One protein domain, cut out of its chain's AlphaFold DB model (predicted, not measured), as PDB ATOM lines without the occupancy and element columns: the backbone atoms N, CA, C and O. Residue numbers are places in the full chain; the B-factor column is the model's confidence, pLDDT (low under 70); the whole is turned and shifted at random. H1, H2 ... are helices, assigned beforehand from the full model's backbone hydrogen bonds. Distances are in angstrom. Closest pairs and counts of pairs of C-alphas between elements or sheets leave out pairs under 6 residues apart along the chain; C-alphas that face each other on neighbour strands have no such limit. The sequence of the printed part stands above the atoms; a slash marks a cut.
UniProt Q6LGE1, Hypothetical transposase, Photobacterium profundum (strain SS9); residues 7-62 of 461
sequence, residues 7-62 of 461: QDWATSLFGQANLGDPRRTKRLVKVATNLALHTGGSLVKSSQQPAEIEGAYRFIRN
ATOM      1  N   GLN A   7     -35.441 -47.416  -9.777       89.81
ATOM      2  CA  GLN A   7     -36.122 -46.121  -9.830       89.81
ATOM      3  C   GLN A   7     -37.131 -45.952  -8.690       89.81
ATOM      4  O   GLN A   7     -37.124 -44.915  -8.024       89.81
ATOM      5  N   ASP A   8     -37.961 -46.965  -8.440       90.81
ATOM      6  CA  ASP A   8     -38.952 -46.928  -7.361       90.81
ATOM      7  C   ASP A   8     -38.254 -46.909  -6.002       90.81
ATOM      8  O   ASP A   8     -38.633 -46.143  -5.122       90.81
ATOM      9  N   TRP A   9     -37.161 -47.666  -5.861       92.75
ATOM     10  CA  TRP A   9     -36.320 -47.648  -4.666       92.75
ATOM     11  C   TRP A   9     -35.753 -46.250  -4.391       92.75
ATOM     12  O   TRP A   9     -35.899 -45.723  -3.287       92.75
ATOM     13  N   ALA A  10     -35.134 -45.625  -5.396       95.81
ATOM     14  CA  ALA A  10     -34.549 -44.295  -5.256       95.81
ATOM     15  C   ALA A  10     -35.618 -43.230  -4.978       95.81
ATOM     16  O   ALA A  10     -35.390 -42.317  -4.186       95.81
ATOM     17  N   THR A  11     -36.787 -43.353  -5.611       96.94
ATOM     18  CA  THR A  11     -37.924 -42.446  -5.411       96.94
ATOM     19  C   THR A  11     -38.500 -42.601  -4.010       96.94
ATOM     20  O   THR A  11     -38.734 -41.598  -3.342       96.94
ATOM     21  N   SER A  12     -38.665 -43.837  -3.538       95.06
ATOM     22  CA  SER A  12     -39.154 -44.125  -2.192       95.06
ATOM     23  C   SER A  12     -38.229 -43.557  -1.121       95.06
ATOM     24  O   SER A  12     -38.730 -42.951  -0.186       95.06
ATOM     25  N   LEU A  13     -36.906 -43.715  -1.260       95.38
ATOM     26  CA  LEU A  13     -35.947 -43.226  -0.261       95.38
ATOM     27  C   LEU A  13     -35.719 -41.715  -0.312       95.38
ATOM     28  O   LEU A  13     -35.583 -41.069   0.721       95.38
ATOM     29  N   PHE A  14     -35.584 -41.153  -1.514       97.69
ATOM     30  CA  PHE A  14     -35.047 -39.802  -1.694       97.69
ATOM     31  C   PHE A  14     -36.024 -38.826  -2.348       97.69
ATOM     32  O   PHE A  14     -35.703 -37.646  -2.481       97.69
ATOM     33  N   GLY A  15     -37.215 -39.278  -2.750       96.56
ATOM     34  CA  GLY A  15     -38.211 -38.444  -3.427       96.56
ATOM     35  C   GLY A  15     -38.715 -37.278  -2.577       96.56
ATOM     36  O   GLY A  15     -39.097 -36.252  -3.133       96.56
ATOM     37  N   GLN A  16     -38.644 -37.410  -1.250       95.25
ATOM     38  CA  GLN A  16     -39.035 -36.385  -0.276       95.25
ATOM     39  C   GLN A  16     -37.833 -35.662   0.358       95.25
ATOM     40  O   GLN A  16     -37.980 -34.989   1.375       95.25
ATOM     41  N   ALA A  17     -36.624 -35.790  -0.207       97.12
ATOM     42  CA  ALA A  17     -35.449 -35.126   0.353       97.12
ATOM     43  C   ALA A  17     -35.585 -33.596   0.283       97.12
ATOM     44  O   ALA A  17     -35.772 -33.028  -0.800       97.12
ATOM     45  N   ASN A  18     -35.430 -32.922   1.424       96.94
ATOM     46  CA  ASN A  18     -35.425 -31.465   1.500       96.94
ATOM     47  C   ASN A  18     -34.023 -30.915   1.205       96.94
ATOM     48  O   ASN A  18     -33.208 -30.744   2.102       96.94
ATOM     49  N   LEU A  19     -33.743 -30.635  -0.070       97.44
ATOM     50  CA  LEU A  19     -32.451 -30.099  -0.524       97.44
ATOM     51  C   LEU A  19     -32.512 -28.598  -0.879       97.44
ATOM     52  O   LEU A  19     -31.650 -28.086  -1.603       97.44
ATOM     53  N   GLY A  20     -33.579 -27.908  -0.459       96.50
ATOM     54  CA  GLY A  20     -33.836 -26.490  -0.746       96.50
ATOM     55  C   GLY A  20     -34.198 -26.157  -2.202       96.50
ATOM     56  O   GLY A  20     -34.429 -24.997  -2.520       96.50
ATOM     57  N   ASP A  21     -34.241 -27.144  -3.102       97.31
ATOM     58  CA  ASP A  21     -34.683 -26.983  -4.493       97.31
ATOM     59  C   ASP A  21     -35.200 -28.333  -5.038       97.31
ATOM     60  O   ASP A  21     -34.429 -29.301  -5.071       97.31
ATOM     61  N   PRO A  22     -36.452 -28.424  -5.533       97.00
ATOM     62  CA  PRO A  22     -37.013 -29.668  -6.074       97.00
ATOM     63  C   PRO A  22     -36.187 -30.290  -7.209       97.00
ATOM     64  O   PRO A  22     -36.209 -31.505  -7.413       97.00
ATOM     65  N   ARG A  23     -35.424 -29.486  -7.962       97.75
ATOM     66  CA  ARG A  23     -34.523 -29.973  -9.020       97.75
ATOM     67  C   ARG A  23     -33.354 -30.761  -8.443       97.75
ATOM     68  O   ARG A  23     -32.908 -31.721  -9.072       97.75
ATOM     69  N   ARG A  24     -32.865 -30.391  -7.253       98.25
ATOM     70  CA  ARG A  24     -31.819 -31.140  -6.537       98.25
ATOM     71  C   ARG A  24     -32.370 -32.484  -6.080       98.25
ATOM     72  O   ARG A  24     -31.720 -33.492  -6.322       98.25
ATOM     73  N   THR A  25     -33.586 -32.520  -5.538       98.12
ATOM     74  CA  THR A  25     -34.260 -33.763  -5.126       98.12
ATOM     75  C   THR A  25     -34.490 -34.702  -6.313       98.12
ATOM     76  O   THR A  25     -34.068 -35.856  -6.282       98.12
ATOM     77  N   LYS A  26     -35.026 -34.191  -7.432       97.94
ATOM     78  CA  LYS A  26     -35.157 -34.969  -8.681       97.94
ATOM     79  C   LYS A  26     -33.810 -35.509  -9.170       97.94
ATOM     80  O   LYS A  26     -33.724 -36.646  -9.634       97.94
ATOM     81  N   ARG A  27     -32.742 -34.711  -9.061       97.81
ATOM     82  CA  ARG A  27     -31.390 -35.136  -9.440       97.81
ATOM     83  C   ARG A  27     -30.833 -36.203  -8.498       97.81
ATOM     84  O   ARG A  27     -30.219 -37.134  -9.005       97.81
ATOM     85  N   LEU A  28     -31.062 -36.100  -7.187       98.25
ATOM     86  CA  LEU A  28     -30.678 -37.119  -6.207       98.25
ATOM     87  C   LEU A  28     -31.308 -38.467  -6.556       98.25
ATOM     88  O   LEU A  28     -30.584 -39.451  -6.678       98.25
ATOM     89  N   VAL A  29     -32.624 -38.490  -6.798       98.00
ATOM     90  CA  VAL A  29     -33.343 -39.704  -7.214       98.00
ATOM     91  C   VAL A  29     -32.702 -40.291  -8.470       98.00
ATOM     92  O   VAL A  29     -32.308 -41.450  -8.465       98.00
ATOM     93  N   LYS A  30     -32.488 -39.484  -9.517       96.12
ATOM     94  CA  LYS A  30     -31.867 -39.958 -10.766       96.12
ATOM     95  C   LYS A  30     -30.447 -40.504 -10.558       96.12
ATOM     96  O   LYS A  30     -30.107 -41.538 -11.126       96.12
ATOM     97  N   VAL A  31     -29.617 -39.835  -9.751       95.94
ATOM     98  CA  VAL A  31     -28.257 -40.302  -9.422       95.94
ATOM     99  C   VAL A  31     -28.311 -41.627  -8.662       95.94
ATOM    100  O   VAL A  31     -27.589 -42.556  -9.017       95.94
ATOM    101  N   ALA A  32     -29.183 -41.745  -7.660       95.75
ATOM    102  CA  ALA A  32     -29.359 -42.971  -6.890       95.75
ATOM    103  C   ALA A  32     -29.864 -44.130  -7.767       95.75
ATOM    104  O   ALA A  32     -29.293 -45.218  -7.697       95.75
ATOM    105  N   THR A  33     -30.843 -43.897  -8.652       93.00
ATOM    106  CA  THR A  33     -31.317 -44.885  -9.638       93.00
ATOM    107  C   THR A  33     -30.169 -45.401 -10.497       93.00
ATOM    108  O   THR A  33     -29.956 -46.608 -10.601       93.00
ATOM    109  N   ASN A  34     -29.398 -44.485 -11.083       89.88
ATOM    110  CA  ASN A  34     -28.288 -44.807 -11.974       89.88
ATOM    111  C   ASN A  34     -27.205 -45.639 -11.258       89.88
ATOM    112  O   ASN A  34     -26.717 -46.627 -11.810       89.88
ATOM    113  N   LEU A  35     -26.871 -45.291 -10.009       89.88
ATOM    114  CA  LEU A  35     -25.931 -46.054  -9.174       89.88
ATOM    115  C   LEU A  35     -26.478 -47.429  -8.773       89.88
ATOM    116  O   LEU A  35     -25.726 -48.399  -8.693       89.88
ATOM    117  N   ALA A  36     -27.782 -47.534  -8.533       87.38
ATOM    118  CA  ALA A  36     -28.435 -48.794  -8.205       87.38
ATOM    119  C   ALA A  36     -28.548 -49.744  -9.410       87.38
ATOM    120  O   ALA A  36     -28.525 -50.958  -9.217       87.38
ATOM    121  N   LEU A  37     -28.624 -49.213 -10.636       80.75
ATOM    122  CA  LEU A  37     -28.520 -49.988 -11.880       80.75
ATOM    123  C   LEU A  37     -27.087 -50.494 -12.124       80.75
ATOM    124  O   LEU A  37     -26.900 -51.614 -12.587       80.75
ATOM    125  N   HIS A  38     -26.077 -49.700 -11.755       77.31
ATOM    126  CA  HIS A  38     -24.662 -49.968 -12.045       77.31
ATOM    127  C   HIS A  38     -23.811 -50.034 -10.769       77.31
ATOM    128  O   HIS A  38     -22.766 -49.393 -10.653       77.31
ATOM    129  N   THR A  39     -24.267 -50.785  -9.769       79.06
ATOM    130  CA  THR A  39     -23.617 -50.818  -8.449       79.06
ATOM    131  C   THR A  39     -22.172 -51.297  -8.525       79.06
ATOM    132  O   THR A  39     -21.851 -52.256  -9.224       79.06
ATOM    133  N   GLY A  40     -21.288 -50.612  -7.796       73.56
ATOM    134  CA  GLY A  40     -19.839 -50.816  -7.873       73.56
ATOM    135  C   GLY A  40     -19.189 -50.147  -9.094       73.56
ATOM    136  O   GLY A  40     -17.964 -50.100  -9.195       73.56
ATOM    137  N   GLY A  41     -19.984 -49.588 -10.011       78.50
ATOM    138  CA  GLY A  41     -19.523 -48.738 -11.099       78.50
ATOM    139  C   GLY A  41     -19.116 -47.339 -10.627       78.50
ATOM    140  O   GLY A  41     -19.507 -46.860  -9.564       78.50
ATOM    141  N   SER A  42     -18.319 -46.649 -11.446       83.12
ATOM    142  CA  SER A  42     -18.046 -45.224 -11.236       83.12
ATOM    143  C   SER A  42     -19.271 -44.375 -11.589       83.12
ATOM    144  O   SER A  42     -20.157 -44.826 -12.314       83.12
ATOM    145  N   LEU A  43     -19.298 -43.112 -11.151       83.94
ATOM    146  CA  LEU A  43     -20.372 -42.171 -11.501       83.94
ATOM    147  C   LEU A  43     -20.543 -42.013 -13.025       83.94
ATOM    148  O   LEU A  43     -21.662 -41.904 -13.518       83.94
ATOM    149  N   VAL A  44     -19.422 -42.066 -13.759       85.44
ATOM    150  CA  VAL A  44     -19.392 -42.056 -15.229       85.44
ATOM    151  C   VAL A  44     -20.000 -43.335 -15.784       85.44
ATOM    152  O   VAL A  44     -20.926 -43.257 -16.572       85.44
ATOM    153  N   LYS A  45     -19.529 -44.510 -15.339       81.81
ATOM    154  CA  LYS A  45     -20.043 -45.809 -15.808       81.81
ATOM    155  C   LYS A  45     -21.517 -46.031 -15.467       81.81
ATOM    156  O   LYS A  45     -22.161 -46.845 -16.108       81.81
ATOM    157  N   SER A  46     -22.019 -45.333 -14.453       82.25
ATOM    158  CA  SER A  46     -23.415 -45.413 -14.024       82.25
ATOM    159  C   SER A  46     -24.343 -44.494 -14.819       82.25
ATOM    160  O   SER A  46     -25.556 -44.582 -14.672       82.25
ATOM    161  N   SER A  47     -23.791 -43.582 -15.620       84.44
ATOM    162  CA  SER A  47     -24.539 -42.613 -16.421       84.44
ATOM    163  C   SER A  47     -24.418 -42.974 -17.899       84.44
ATOM    164  O   SER A  47     -23.314 -43.224 -18.376       84.44
ATOM    165  N   GLN A  48     -25.528 -42.980 -18.637       76.19
ATOM    166  CA  GLN A  48     -25.516 -43.452 -20.030       76.19
ATOM    167  C   GLN A  48     -25.186 -42.346 -21.042       76.19
ATOM    168  O   GLN A  48     -24.744 -42.635 -22.150       76.19
ATOM    169  N   GLN A  49     -25.374 -41.072 -20.674       86.50
ATOM    170  CA  GLN A  49     -25.207 -39.929 -21.583       86.50
ATOM    171  C   GLN A  49     -24.359 -38.800 -20.970       86.50
ATOM    172  O   GLN A  49     -24.390 -38.604 -19.750       86.50
ATOM    173  N   PRO A  50     -23.668 -37.975 -21.788       89.06
ATOM    174  CA  PRO A  50     -22.857 -36.852 -21.300       89.06
ATOM    175  C   PRO A  50     -23.605 -35.880 -20.373       89.06
ATOM    176  O   PRO A  50     -23.066 -35.455 -19.352       89.06
ATOM    177  N   ALA A  51     -24.869 -35.569 -20.681       90.88
ATOM    178  CA  ALA A  51     -25.698 -34.695 -19.851       90.88
ATOM    179  C   ALA A  51     -26.002 -35.298 -18.466       90.88
ATOM    180  O   ALA A  51     -26.082 -34.572 -17.472       90.88
ATOM    181  N   GLU A  52     -26.150 -36.625 -18.380       90.38
ATOM    182  CA  GLU A  52     -26.338 -37.322 -17.105       90.38
ATOM    183  C   GLU A  52     -25.059 -37.317 -16.273       90.38
ATOM    184  O   GLU A  52     -25.121 -36.993 -15.086       90.38
ATOM    185  N   ILE A  53     -23.909 -37.589 -16.905       91.56
ATOM    186  CA  ILE A  53     -22.590 -37.548 -16.261       91.56
ATOM    187  C   ILE A  53     -22.364 -36.170 -15.635       91.56
ATOM    188  O   ILE A  53     -22.084 -36.060 -14.439       91.56
ATOM    189  N   GLU A  54     -22.536 -35.107 -16.421       95.19
ATOM    190  CA  GLU A  54     -22.328 -33.740 -15.945       95.19
ATOM    191  C   GLU A  54     -23.341 -33.364 -14.856       95.19
ATOM    192  O   GLU A  54     -22.975 -32.764 -13.845       95.19
ATOM    193  N   GLY A  55     -24.607 -33.769 -15.000       95.81
ATOM    194  CA  GLY A  55     -25.633 -33.574 -13.976       95.81
ATOM    195  C   GLY A  55     -25.299 -34.264 -12.650       95.81
ATOM    196  O   GLY A  55     -25.505 -33.678 -11.585       95.81
ATOM    197  N   ALA A  56     -24.750 -35.479 -12.700       95.12
ATOM    198  CA  ALA A  56     -24.336 -36.236 -11.527       95.12
ATOM    199  C   ALA A  56     -23.123 -35.593 -10.836       95.12
ATOM    200  O   ALA A  56     -23.143 -35.381  -9.622       95.12
ATOM    201  N   TYR A  57     -22.092 -35.194 -11.590       95.94
ATOM    202  CA  TYR A  57     -20.943 -34.484 -11.017       95.94
ATOM    203  C   TYR A  57     -21.329 -33.124 -10.435       95.94
ATOM    204  O   TYR A  57     -20.872 -32.790  -9.340       95.94
ATOM    205  N   ARG A  58     -22.192 -32.358 -11.120       97.00
ATOM    206  CA  ARG A  58     -22.737 -31.087 -10.611       97.00
ATOM    207  C   ARG A  58     -23.487 -31.278  -9.306       97.00
ATOM    208  O   ARG A  58     -23.318 -30.461  -8.414       97.00
ATOM    209  N   PHE A  59     -24.272 -32.347  -9.183       97.50
ATOM    210  CA  PHE A  59     -24.964 -32.679  -7.942       97.50
ATOM    211  C   PHE A  59     -23.981 -32.957  -6.799       97.50
ATOM    212  O   PHE A  59     -24.069 -32.332  -5.747       97.50
ATOM    213  N   ILE A  60     -23.004 -33.842  -7.020       96.94
ATOM    214  CA  ILE A  60     -22.042 -34.246  -5.982       96.94
ATOM    215  C   ILE A  60     -21.149 -33.080  -5.527       96.94
ATOM    216  O   ILE A  60     -20.789 -33.015  -4.352       96.94
ATOM    217  N   ARG A  61     -20.812 -32.146  -6.425       96.56
ATOM    218  CA  ARG A  61     -20.015 -30.949  -6.096       96.56
ATOM    219  C   ARG A  61     -20.842 -29.730  -5.680       96.56
ATOM    220  O   ARG A  61     -20.281 -28.652  -5.540       96.56
ATOM    221  N   ASN A  62     -22.158 -29.872  -5.513       97.50
ATOM    222  CA  ASN A  62     -23.026 -28.754  -5.159       97.50
ATOM    223  C   ASN A  62     -22.890 -28.407  -3.670       97.50
ATOM    224  O   ASN A  62     -23.333 -29.162  -2.806       97.50
TER     225      ASN A  62
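What this domain is: This is residues 7 to 62 of the 461 residues of the protein "Hypothetical transposase" of Photobacterium profundum (strain SS9) (UniProt Q6LGE1). The longest helix, H2, runs through the middle of this small domain, with H1 on one side of it and H3 on the opposite side, each set at a steep angle to it. A long loop, residues 38 to 49, leads from the end of H2 round to the beginning of H3. The printed part has 56 residues with three named helices, in the order H1, H2, H3, and no named strand; the class is all helix. It is compact, with a radius of gyration of the C-alphas of 10.7 A, and rounded, spanning 27 by 22 by 15 A along its three main axes.

How they stand to each other: H1, residues 7 to 14, touches H2, residues 22 to 37; their closest C-alphas are those of Gln 7 and Thr 33, 5.0 A apart. The lines of these two helices stand at a steep tilt of 51 degrees, and they run opposite ways. Their centres are 8.4 A apart. H2 touches H3, residues 50 to 60, with residues 24 to 31 of H2 alone. The closest C-alphas of H2 and H3 are those of Val 31 and Ala 56, 6.0 A apart, and the centres of the two helices are 10.3 A apart. They run opposite ways at a steep tilt of 69 degrees, only just short of about perpendicular. H1 and H3 are apart. In H1, H2 and H3 every pair of backbone O i and N i+4 is within hydrogen-bond range.

Where its parts are: H1 begins at C-alpha 7, at (-36.122, -46.121, -9.830), and ends at Phe 14, 10.4 A away from first to last C-alpha. H2 has 16 residues, from Pro 22, with its C-alpha at (-37.013, -29.668, -6.074), to Leu 37, and measures 22.8 A from first to last C-alpha. H3 has 11 residues, from Pro 50 to Ile 60, and measures 15.6 A; its last C-alpha, 60, is at (-22.042, -34.246, -5.982).

The domain as a whole: The two C-alphas farthest apart are those of Gly 20 and Gly 40, at 29.0 A. The C-alphas of the first and last printed residues, Gln 7 and Asn 62, are 22.2 A apart. The link from H1 to H2 is short, with 7 residues, and the link from H2 to H3 is long, with 12 residues whose C-alphas lie 9 to 15 A from the mean of all C-alphas. The printed part has no cut. The mean pLDDT of the printed part is 91.9, and no printed residue is under 70.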